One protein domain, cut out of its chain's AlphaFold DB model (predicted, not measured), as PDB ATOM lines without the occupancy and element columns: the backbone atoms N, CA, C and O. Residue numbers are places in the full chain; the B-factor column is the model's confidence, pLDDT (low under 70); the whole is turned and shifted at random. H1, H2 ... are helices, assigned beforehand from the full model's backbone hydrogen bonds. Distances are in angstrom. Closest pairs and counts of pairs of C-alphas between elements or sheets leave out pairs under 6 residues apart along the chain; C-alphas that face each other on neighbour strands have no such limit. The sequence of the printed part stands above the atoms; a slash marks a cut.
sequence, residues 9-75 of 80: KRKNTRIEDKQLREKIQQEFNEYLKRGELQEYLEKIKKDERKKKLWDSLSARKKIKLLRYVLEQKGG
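What this domain is: This is residues 9 to 75 of the 80 residues of an uncharacterized protein of marine sediment metagenome (UniProt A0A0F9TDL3). One long helix, H1, sticks out as a free arm with its residues 9 to 19, and after its residue 33 the backbone turns two corners through the short helices H2 and H3. H4 then folds back from H3 to H1, packing on it with residues 60 to 63. The printed part has 67 residues with four named helices, H1 to H4 in chain order, and no named strand; its class is all helix. The whole is loose, with a radius of gyration of the C-alphas of 13.8 A, and elongated, spanning 44 by 25 by 20 A.

How they stand to each other: Begin with H1, residues 9 to 33: its residues 21 to 28 alone touch H4, residues 59 to 75, which meets it with residues 60 to 63 alone. Their closest C-alphas, those of Phe 28 and Ile 63, are 6.6 A apart, and the two run the same way at a steep tilt of 44 degrees. At the far end of H1, look at Leu 32 and Gln 38: H2, residues 38 to 46, is close to H1 but not clearly touching, with these closest C-alphas 6.3 A apart, and stands about perpendicular to it at 84 degrees. H2 and H3, residues 48 to 56, touch only at the corner, closest at the C-alphas of Ile 44 and Lys 50, 5.1 A. H3 and H4 are close but not clearly touching, with the C-alphas of Trp 54 and Lys 62 closest at 7.2 A. H1 and H3 are apart. In H2, H3 and H4 every O i to N i+4 pair is within hydrogen-bond range; in H1 17 of 21 are.

Where its parts are: Find C-alpha 9 at (91.759, 130.812, 147.606); from there H1 runs 37.1 A to C-alpha 33. H2 and H3 each measure 12.2 A. H4 runs 23.5 A to C-alpha 75 at (129.162, 143.708, 150.103).

The domain as a whole: The C-alphas of Lys 9 and Lys 46 are the two farthest apart, 44.4 A. The printed part has no cut, and its three links are tight. pLDDT is under 70 at residues 9 to 18, 20 and 73 to 75.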
ATOM      1  N   LYS A   9      90.293 130.690 147.419       48.78
ATOM      2  CA  LYS A   9      91.759 130.812 147.606       48.78
ATOM      3  C   LYS A   9      92.529 131.205 146.336       48.78
ATOM      4  O   LYS A   9      93.535 131.890 146.440       48.78
ATOM      5  N   ARG A  10      92.062 130.830 145.136       47.28
ATOM      6  CA  ARG A  10      92.801 131.101 143.881       47.28
ATOM      7  C   ARG A  10      92.849 132.582 143.487       47.28
ATOM      8  O   ARG A  10      93.757 132.975 142.762       47.28
ATOM      9  N   LYS A  11      91.886 133.402 143.925       49.12
ATOM     10  CA  LYS A  11      91.861 134.835 143.582       49.12
ATOM     11  C   LYS A  11      92.884 135.648 144.384       49.12
ATOM     12  O   LYS A  11      93.493 136.540 143.806       49.12
ATOM     13  N   ASN A  12      93.134 135.301 145.649       49.81
ATOM     14  CA  ASN A  12      94.089 136.027 146.498       49.81
ATOM     15  C   ASN A  12      95.538 135.899 146.012       49.81
ATOM     16  O   ASN A  12      96.234 136.903 145.901       49.81
ATOM     17  N   THR A  13      95.966 134.696 145.615       50.69
ATOM     18  CA  THR A  13      97.343 134.460 145.142       50.69
ATOM     19  C   THR A  13      97.684 135.287 143.897       50.69
ATOM     20  O   THR A  13      98.827 135.677 143.699       50.69
ATOM     21  N   ARG A  14      96.684 135.599 143.060       51.62
ATOM     22  CA  ARG A  14      96.865 136.401 141.839       51.62
ATOM     23  C   ARG A  14      97.077 137.892 142.123       51.62
ATOM     24  O   ARG A  14      97.688 138.573 141.306       51.62
ATOM     25  N   ILE A  15      96.544 138.392 143.239       56.25
ATOM     26  CA  ILE A  15      96.648 139.802 143.644       56.25
ATOM     27  C   ILE A  15      97.998 140.048 144.325       56.25
ATOM     28  O   ILE A  15      98.677 141.014 143.980       56.25
ATOM     29  N   GLU A  16      98.432 139.133 145.199       58.59
ATOM     30  CA  GLU A  16      99.775 139.171 145.799       58.59
ATOM     31  C   GLU A  16     100.881 139.140 144.738       58.59
ATOM     32  O   GLU A  16     101.830 139.915 144.819       58.59
ATOM     33  N   ASP A  17     100.736 138.316 143.693       62.78
ATOM     34  CA  ASP A  17     101.729 138.237 142.613       62.78
ATOM     35  C   ASP A  17     101.852 139.562 141.835       62.78
ATOM     36  O   ASP A  17     102.940 139.938 141.395       62.78
ATOM     37  N   LYS A  18     100.748 140.317 141.716       67.88
ATOM     38  CA  LYS A  18     100.722 141.614 141.029       67.88
ATOM     39  C   LYS A  18     101.391 142.711 141.860       67.88
ATOM     40  O   LYS A  18     102.255 143.408 141.337       67.88
ATOM     41  N   GLN A  19     101.068 142.804 143.152       72.31
ATOM     42  CA  GLN A  19     101.721 143.756 144.061       72.31
ATOM     43  C   GLN A  19     103.213 143.461 144.227       72.31
ATOM     44  O   GLN A  19     104.034 144.377 144.258       72.31
ATOM     45  N   LEU A  20     103.576 142.176 144.290       69.94
ATOM     46  CA  LEU A  20     104.968 141.757 144.331       69.94
ATOM     47  C   LEU A  20     105.690 142.145 143.037       69.94
ATOM     48  O   LEU A  20     106.787 142.689 143.112       69.94
ATOM     49  N   ARG A  21     105.077 141.928 141.863       70.50
ATOM     50  CA  ARG A  21     105.620 142.392 140.575       70.50
ATOM     51  C   ARG A  21     105.824 143.899 140.538       70.50
ATOM     52  O   ARG A  21     106.878 144.319 140.081       70.50
ATOM     53  N   GLU A  22     104.855 144.682 141.003       79.31
ATOM     54  CA  GLU A  22     104.968 146.142 141.019       79.31
ATOM     55  C   GLU A  22     106.111 146.600 141.922       79.31
ATOM     56  O   GLU A  22     106.972 147.334 141.449       79.31
ATOM     57  N   LYS A  23     106.211 146.084 143.156       77.75
ATOM     58  CA  LYS A  23     107.352 146.378 144.044       77.75
ATOM     59  C   LYS A  23     108.690 146.015 143.409       77.75
ATOM     60  O   LYS A  23     109.606 146.826 143.384       77.75
ATOM     61  N   ILE A  24     108.773 144.813 142.847       72.38
ATOM     62  CA  ILE A  24     109.949 144.298 142.144       72.38
ATOM     63  C   ILE A  24     110.342 145.216 140.977       72.38
ATOM     64  O   ILE A  24     111.520 145.489 140.759       72.38
ATOM     65  N   GLN A  25     109.362 145.690 140.213       72.88
ATOM     66  CA  GLN A  25     109.573 146.568 139.068       72.88
ATOM     67  C   GLN A  25     109.965 147.987 139.508       72.88
ATOM     68  O   GLN A  25     110.755 148.642 138.830       72.88
ATOM     69  N   GLN A  26     109.461 148.436 140.658       81.19
ATOM     70  CA  GLN A  26     109.800 149.711 141.277       81.19
ATOM     71  C   GLN A  26     111.237 149.708 141.819       81.19
ATOM     72  O   GLN A  26     112.001 150.601 141.463       81.19
ATOM     73  N   GLU A  27     111.636 148.672 142.567       75.12
ATOM     74  CA  GLU A  27     113.030 148.472 142.997       75.12
ATOM     75  C   GLU A  27     113.965 148.378 141.787       75.12
ATOM     76  O   GLU A  27     114.991 149.049 141.733       75.12
ATOM     77  N   PHE A  28     113.582 147.611 140.760       74.75
ATOM     78  CA  PHE A  28     114.364 147.516 139.527       74.75
ATOM     79  C   PHE A  28     114.573 148.878 138.852       74.75
ATOM     80  O   PHE A  28     115.690 149.202 138.451       74.75
ATOM     81  N   ASN A  29     113.516 149.687 138.751       77.75
ATOM     82  CA  ASN A  29     113.606 151.041 138.212       77.75
ATOM     83  C   ASN A  29     114.461 151.964 139.085       77.75
ATOM     84  O   ASN A  29     115.171 152.810 138.545       77.75
ATOM     85  N   GLU A  30     114.415 151.821 140.408       80.38
ATOM     86  CA  GLU A  30     115.260 152.605 141.307       80.38
ATOM     87  C   GLU A  30     116.743 152.274 141.096       80.38
ATOM     88  O   GLU A  30     117.559 153.174 140.902       80.38
ATOM     89  N   TYR A  31     117.085 150.989 141.020       73.44
ATOM     90  CA  TYR A  31     118.456 150.558 140.759       73.44
ATOM     91  C   TYR A  31     118.952 150.917 139.351       73.44
ATOM     92  O   TYR A  31     120.135 151.209 139.166       73.44
ATOM     93  N   LEU A  32     118.058 150.931 138.356       74.75
ATOM     94  CA  LEU A  32     118.353 151.477 137.029       74.75
ATOM     95  C   LEU A  32     118.642 152.981 137.093       74.75
ATOM     96  O   LEU A  32     119.622 153.427 136.503       74.75
ATOM     97  N   LYS A  33     117.831 153.758 137.827       78.50
ATOM     98  CA  LYS A  33     118.027 155.208 137.996       78.50
ATOM     99  C   LYS A  33     119.337 155.552 138.697       78.50
ATOM    100  O   LYS A  33     119.961 156.541 138.335       78.50
ATOM    101  N   ARG A  34     119.763 154.741 139.670       76.81
ATOM    102  CA  ARG A  34     121.059 154.917 140.349       76.81
ATOM    103  C   ARG A  34     122.260 154.605 139.447       76.81
ATOM    104  O   ARG A  34     123.391 154.838 139.853       76.81
ATOM    105  N   GLY A  35     122.047 154.042 138.254       75.31
ATOM    106  CA  GLY A  35     123.118 153.666 137.328       75.31
ATOM    107  C   GLY A  35     123.955 152.463 137.784       75.31
ATOM    108  O   GLY A  35     124.771 151.956 137.019       75.31
ATOM    109  N   GLU A  36     123.727 151.935 138.990       74.38
ATOM    110  CA  GLU A  36     124.529 150.855 139.577       74.38
ATOM    111  C   GLU A  36     124.430 149.547 138.791       74.38
ATOM    112  O   GLU A  36     125.410 148.802 138.682       74.38
ATOM    113  N   LEU A  37     123.256 149.300 138.204       76.75
ATOM    114  CA  LEU A  37     122.984 148.150 137.345       76.75
ATOM    115  C   LEU A  37     123.289 148.407 135.868       76.75
ATOM    116  O   LEU A  37     123.274 147.459 135.083       76.75
ATOM    117  N   GLN A  38     123.558 149.654 135.470       80.88
ATOM    118  CA  GLN A  38     123.754 150.008 134.065       80.88
ATOM    119  C   GLN A  38     124.996 149.317 133.500       80.88
ATOM    120  O   GLN A  38     124.905 148.635 132.482       80.88
ATOM    121  N   GLU A  39     126.114 149.361 134.230       81.31
ATOM    122  CA  GLU A  39     127.350 148.675 133.842       81.31
ATOM    123  C   GLU A  39     127.160 147.149 133.746       81.31
ATOM    124  O   GLU A  39     127.673 146.495 132.836       81.31
ATOM    125  N   TYR A  40     126.380 146.560 134.658       82.12
ATOM    126  CA  TYR A  40     126.095 145.125 134.639       82.12
ATOM    127  C   TYR A  40     125.216 144.733 133.444       82.12
ATOM    128  O   TYR A  40     125.488 143.744 132.761       82.12
ATOM    129  N   LEU A  41     124.194 145.537 133.143       82.44
ATOM    130  CA  LEU A  41     123.346 145.345 131.968       82.44
ATOM    131  C   LEU A  41     124.123 145.555 130.664       82.44
ATOM    132  O   LEU A  41     123.883 144.833 129.699       82.44
ATOM    133  N   GLU A  42     125.080 146.479 130.627       85.62
ATOM    134  CA  GLU A  42     125.991 146.637 129.492       85.62
ATOM    135  C   GLU A  42     126.920 145.433 129.326       85.62
ATOM    136  O   GLU A  42     127.070 144.933 128.211       85.62
ATOM    137  N   LYS A  43     127.473 144.895 130.421       85.12
ATOM    138  CA  LYS A  43     128.251 143.642 130.403       85.12
ATOM    139  C   LYS A  43     127.418 142.466 129.887       85.12
ATOM    140  O   LYS A  43     127.935 141.642 129.137       85.12
ATOM    141  N   ILE A  44     126.133 142.399 130.241       85.12
ATOM    142  CA  ILE A  44     125.196 141.408 129.691       85.12
ATOM    143  C   ILE A  44     124.949 141.652 128.201       85.12
ATOM    144  O   ILE A  44     124.931 140.697 127.435       85.12
ATOM    145  N   LYS A  45     124.753 142.904 127.771       81.25
ATOM    146  CA  LYS A  45     124.490 143.236 126.361       81.25
ATOM    147  C   LYS A  45     125.690 142.970 125.452       81.25
ATOM    148  O   LYS A  45     125.474 142.571 124.311       81.25
ATOM    149  N   LYS A  46     126.914 143.194 125.943       87.69
ATOM    150  CA  LYS A  46     128.166 142.951 125.207       87.69
ATOM    151  C   LYS A  46     128.452 141.463 124.989       87.69
ATOM    152  O   LYS A  46     129.142 141.120 124.037       87.69
ATOM    153  N   ASP A  47     127.928 140.590 125.843       89.50
ATOM    154  CA  ASP A  47     128.176 139.150 125.794       89.50
ATOM    155  C   ASP A  47     126.927 138.406 125.305       89.50
ATOM    156  O   ASP A  47     125.907 138.336 125.991       89.50
ATOM    157  N   GLU A  48     126.988 137.830 124.102       87.69
ATOM    158  CA  GLU A  48     125.818 137.202 123.474       87.69
ATOM    159  C   GLU A  48     125.267 136.015 124.287       87.69
ATOM    160  O   GLU A  48     124.052 135.798 124.339       87.69
ATOM    161  N   ARG A  49     126.135 135.272 124.989       88.25
ATOM    162  CA  ARG A  49     125.715 134.158 125.853       88.25
ATOM    163  C   ARG A  49     124.986 134.677 127.086       88.25
ATOM    164  O   ARG A  49     123.902 134.179 127.404       88.25
ATOM    165  N   LYS A  50     125.529 135.699 127.754       84.62
ATOM    166  CA  LYS A  50     124.871 136.335 128.909       84.62
ATOM    167  C   LYS A  50     123.575 137.019 128.504       84.62
ATOM    168  O   LYS A  50     122.606 136.924 129.248       84.62
ATOM    169  N   LYS A  51     123.520 137.634 127.320       86.62
ATOM    170  CA  LYS A  51     122.301 138.219 126.756       86.62
ATOM    171  C   LYS A  51     121.212 137.166 126.553       86.62
ATOM    172  O   LYS A  51     120.101 137.379 127.020       86.62
ATOM    173  N   LYS A  52     121.521 136.020 125.932       87.56
ATOM    174  CA  LYS A  52     120.554 134.916 125.743       87.56
ATOM    175  C   LYS A  52     120.064 134.336 127.071       87.56
ATOM    176  O   LYS A  52     118.868 134.086 127.231       87.56
ATOM    177  N   LEU A  53     120.972 134.163 128.036       86.56
ATOM    178  CA  LEU A  53     120.621 133.737 129.391       86.56
ATOM    179  C   LEU A  53     119.717 134.762 130.069       86.56
ATOM    180  O   LEU A  53     118.668 134.393 130.583       86.56
ATOM    181  N   TRP A  54     120.089 136.040 130.022       85.50
ATOM    182  CA  TRP A  54     119.304 137.134 130.571       85.50
ATOM    183  C   TRP A  54     117.912 137.175 129.956       85.50
ATOM    184  O   TRP A  54     116.937 137.222 130.696       85.50
ATOM    185  N   ASP A  55     117.787 137.090 128.634       86.31
ATOM    186  CA  ASP A  55     116.490 137.094 127.957       86.31
ATOM    187  C   ASP A  55     115.616 135.902 128.380       86.31
ATOM    188  O   ASP A  55     114.435 136.079 128.678       86.31
ATOM    189  N   SER A  56     116.235 134.731 128.570       88.19
ATOM    190  CA  SER A  56     115.578 133.508 129.056       88.19
ATOM    191  C   SER A  56     115.142 133.560 130.528       88.19
ATOM    192  O   SER A  56     114.364 132.713 130.977       88.19
ATOM    193  N   LEU A  57     115.632 134.517 131.327       83.88
ATOM    194  CA  LEU A  57     115.240 134.642 132.730       83.88
ATOM    195  C   LEU A  57     113.867 135.308 132.876       83.88
ATOM    196  O   LEU A  57     113.574 136.361 132.304       83.88
ATOM    197  N   SER A  58     113.042 134.746 133.760       81.25
ATOM    198  CA  SER A  58     111.803 135.391 134.192       81.25
ATOM    199  C   SER A  58     112.092 136.668 134.986       81.25
ATOM    200  O   SER A  58     113.126 136.777 135.645       81.25
ATOM    201  N   ALA A  59     111.152 137.620 134.983       74.06
ATOM    202  CA  ALA A  59     111.299 138.897 135.690       74.06
ATOM    203  C   ALA A  59     111.751 138.711 137.151       74.06
ATOM    204  O   ALA A  59     112.701 139.342 137.597       74.06
ATOM    205  N   ARG A  60     111.165 137.747 137.870       75.62
ATOM    206  CA  ARG A  60     111.549 137.443 139.256       75.62
ATOM    207  C   ARG A  60     113.010 137.004 139.391       75.62
ATOM    208  O   ARG A  60     113.680 137.410 140.336       75.62
ATOM    209  N   LYS A  61     113.510 136.183 138.459       82.19
ATOM    210  CA  LYS A  61     114.917 135.760 138.447       82.19
ATOM    211  C   LYS A  61     115.840 136.914 138.067       82.19
ATOM    212  O   LYS A  61     116.868 137.054 138.712       82.19
ATOM    213  N   LYS A  62     115.451 137.756 137.100       81.62
ATOM    214  CA  LYS A  62     116.181 138.981 136.733       81.62
ATOM    215  C   LYS A  62     116.381 139.879 137.951       81.62
ATOM    216  O   LYS A  62     117.518 140.181 138.280       81.62
ATOM    217  N   ILE A  63     115.314 140.208 138.683       75.12
ATOM    218  CA  ILE A  63     115.434 141.027 139.896       75.12
ATOM    219  C   ILE A  63     116.258 140.336 140.983       75.12
ATOM    220  O   ILE A  63     117.116 140.982 141.567       75.12
ATOM    221  N   LYS A  64     116.074 139.031 141.227       81.75
ATOM    222  CA  LYS A  64     116.907 138.311 142.207       81.75
ATOM    223  C   LYS A  64     118.396 138.373 141.843       81.75
ATOM    224  O   LYS A  64     119.223 138.556 142.726       81.75
ATOM    225  N   LEU A  65     118.723 138.241 140.556       82.69
ATOM    226  CA  LEU A  65     120.092 138.328 140.057       82.69
ATOM    227  C   LEU A  65     120.666 139.735 140.256       82.69
ATOM    228  O   LEU A  65     121.794 139.876 140.702       82.69
ATOM    229  N   LEU A  66     119.881 140.770 139.962       78.25
ATOM    230  CA  LEU A  66     120.308 142.160 140.123       78.25
ATOM    231  C   LEU A  66     120.477 142.532 141.591       78.25
ATOM    232  O   LEU A  66     121.471 143.156 141.933       78.25
ATOM    233  N   ARG A  67     119.561 142.087 142.457       76.94
ATOM    234  CA  ARG A  67     119.687 142.233 143.908       76.94
ATOM    235  C   ARG A  67     120.967 141.572 144.407       76.94
ATOM    236  O   ARG A  67     121.728 142.212 145.107       76.94
ATOM    237  N   TYR A  68     121.251 140.351 143.951       82.31
ATOM    238  CA  TYR A  68     122.493 139.654 144.282       82.31
ATOM    239  C   TYR A  68     123.741 140.406 143.800       82.31
ATOM    240  O   TYR A  68     124.719 140.506 144.529       82.31
ATOM    241  N   VAL A  69     123.715 140.966 142.588       78.75
ATOM    242  CA  VAL A  69     124.822 141.776 142.056       78.75
ATOM    243  C   VAL A  69     125.026 143.047 142.878       78.75
ATOM    244  O   VAL A  69     126.165 143.423 143.124       78.75
ATOM    245  N   LEU A  70     123.949 143.689 143.325       73.75
ATOM    246  CA  LEU A  70     124.011 144.871 144.185       73.75
ATOM    247  C   LEU A  70     124.480 144.530 145.598       73.75
ATOM    248  O   LEU A  70     125.302 145.252 146.142       73.75
ATOM    249  N   GLU A  71     124.018 143.417 146.169       76.19
ATOM    250  CA  GLU A  71     124.501 142.905 147.455       76.19
ATOM    251  C   GLU A  71     125.988 142.549 147.387       76.19
ATOM    252  O   GLU A  71     126.713 142.828 148.329       76.19
ATOM    253  N   GLN A  72     126.468 142.005 146.266       73.38
ATOM    254  CA  GLN A  72     127.895 141.758 146.049       73.38
ATOM    255  C   GLN A  72     128.684 143.064 145.872       73.38
ATOM    256  O   GLN A  72     129.754 143.220 146.447       73.38
ATOM    257  N   LYS A  73     128.146 144.031 145.119       65.88
ATOM    258  CA  LYS A  73     128.799 145.327 144.863       65.88
ATOM    259  C   LYS A  73     128.826 146.233 146.103       65.88
ATOM    260  O   LYS A  73     129.777 146.979 146.286       65.88
ATOM    261  N   GLY A  74     127.805 146.156 146.955       57.16
ATOM    262  CA  GLY A  74     127.761 146.807 148.268       57.16
ATOM    263  C   GLY A  74     128.384 145.971 149.396       57.16
ATOM    264  O   GLY A  74     128.609 146.484 150.488       57.16
ATOM    265  N   GLY A  75     128.667 144.692 149.138       50.84
ATOM    266  CA  GLY A  75     129.162 143.708 150.103       50.84
ATOM    267  C   GLY A  75     130.665 143.767 150.368       50.84
ATOM    268  O   GLY A  75     131.102 143.262 151.401       50.84
TER     269      GLY A  75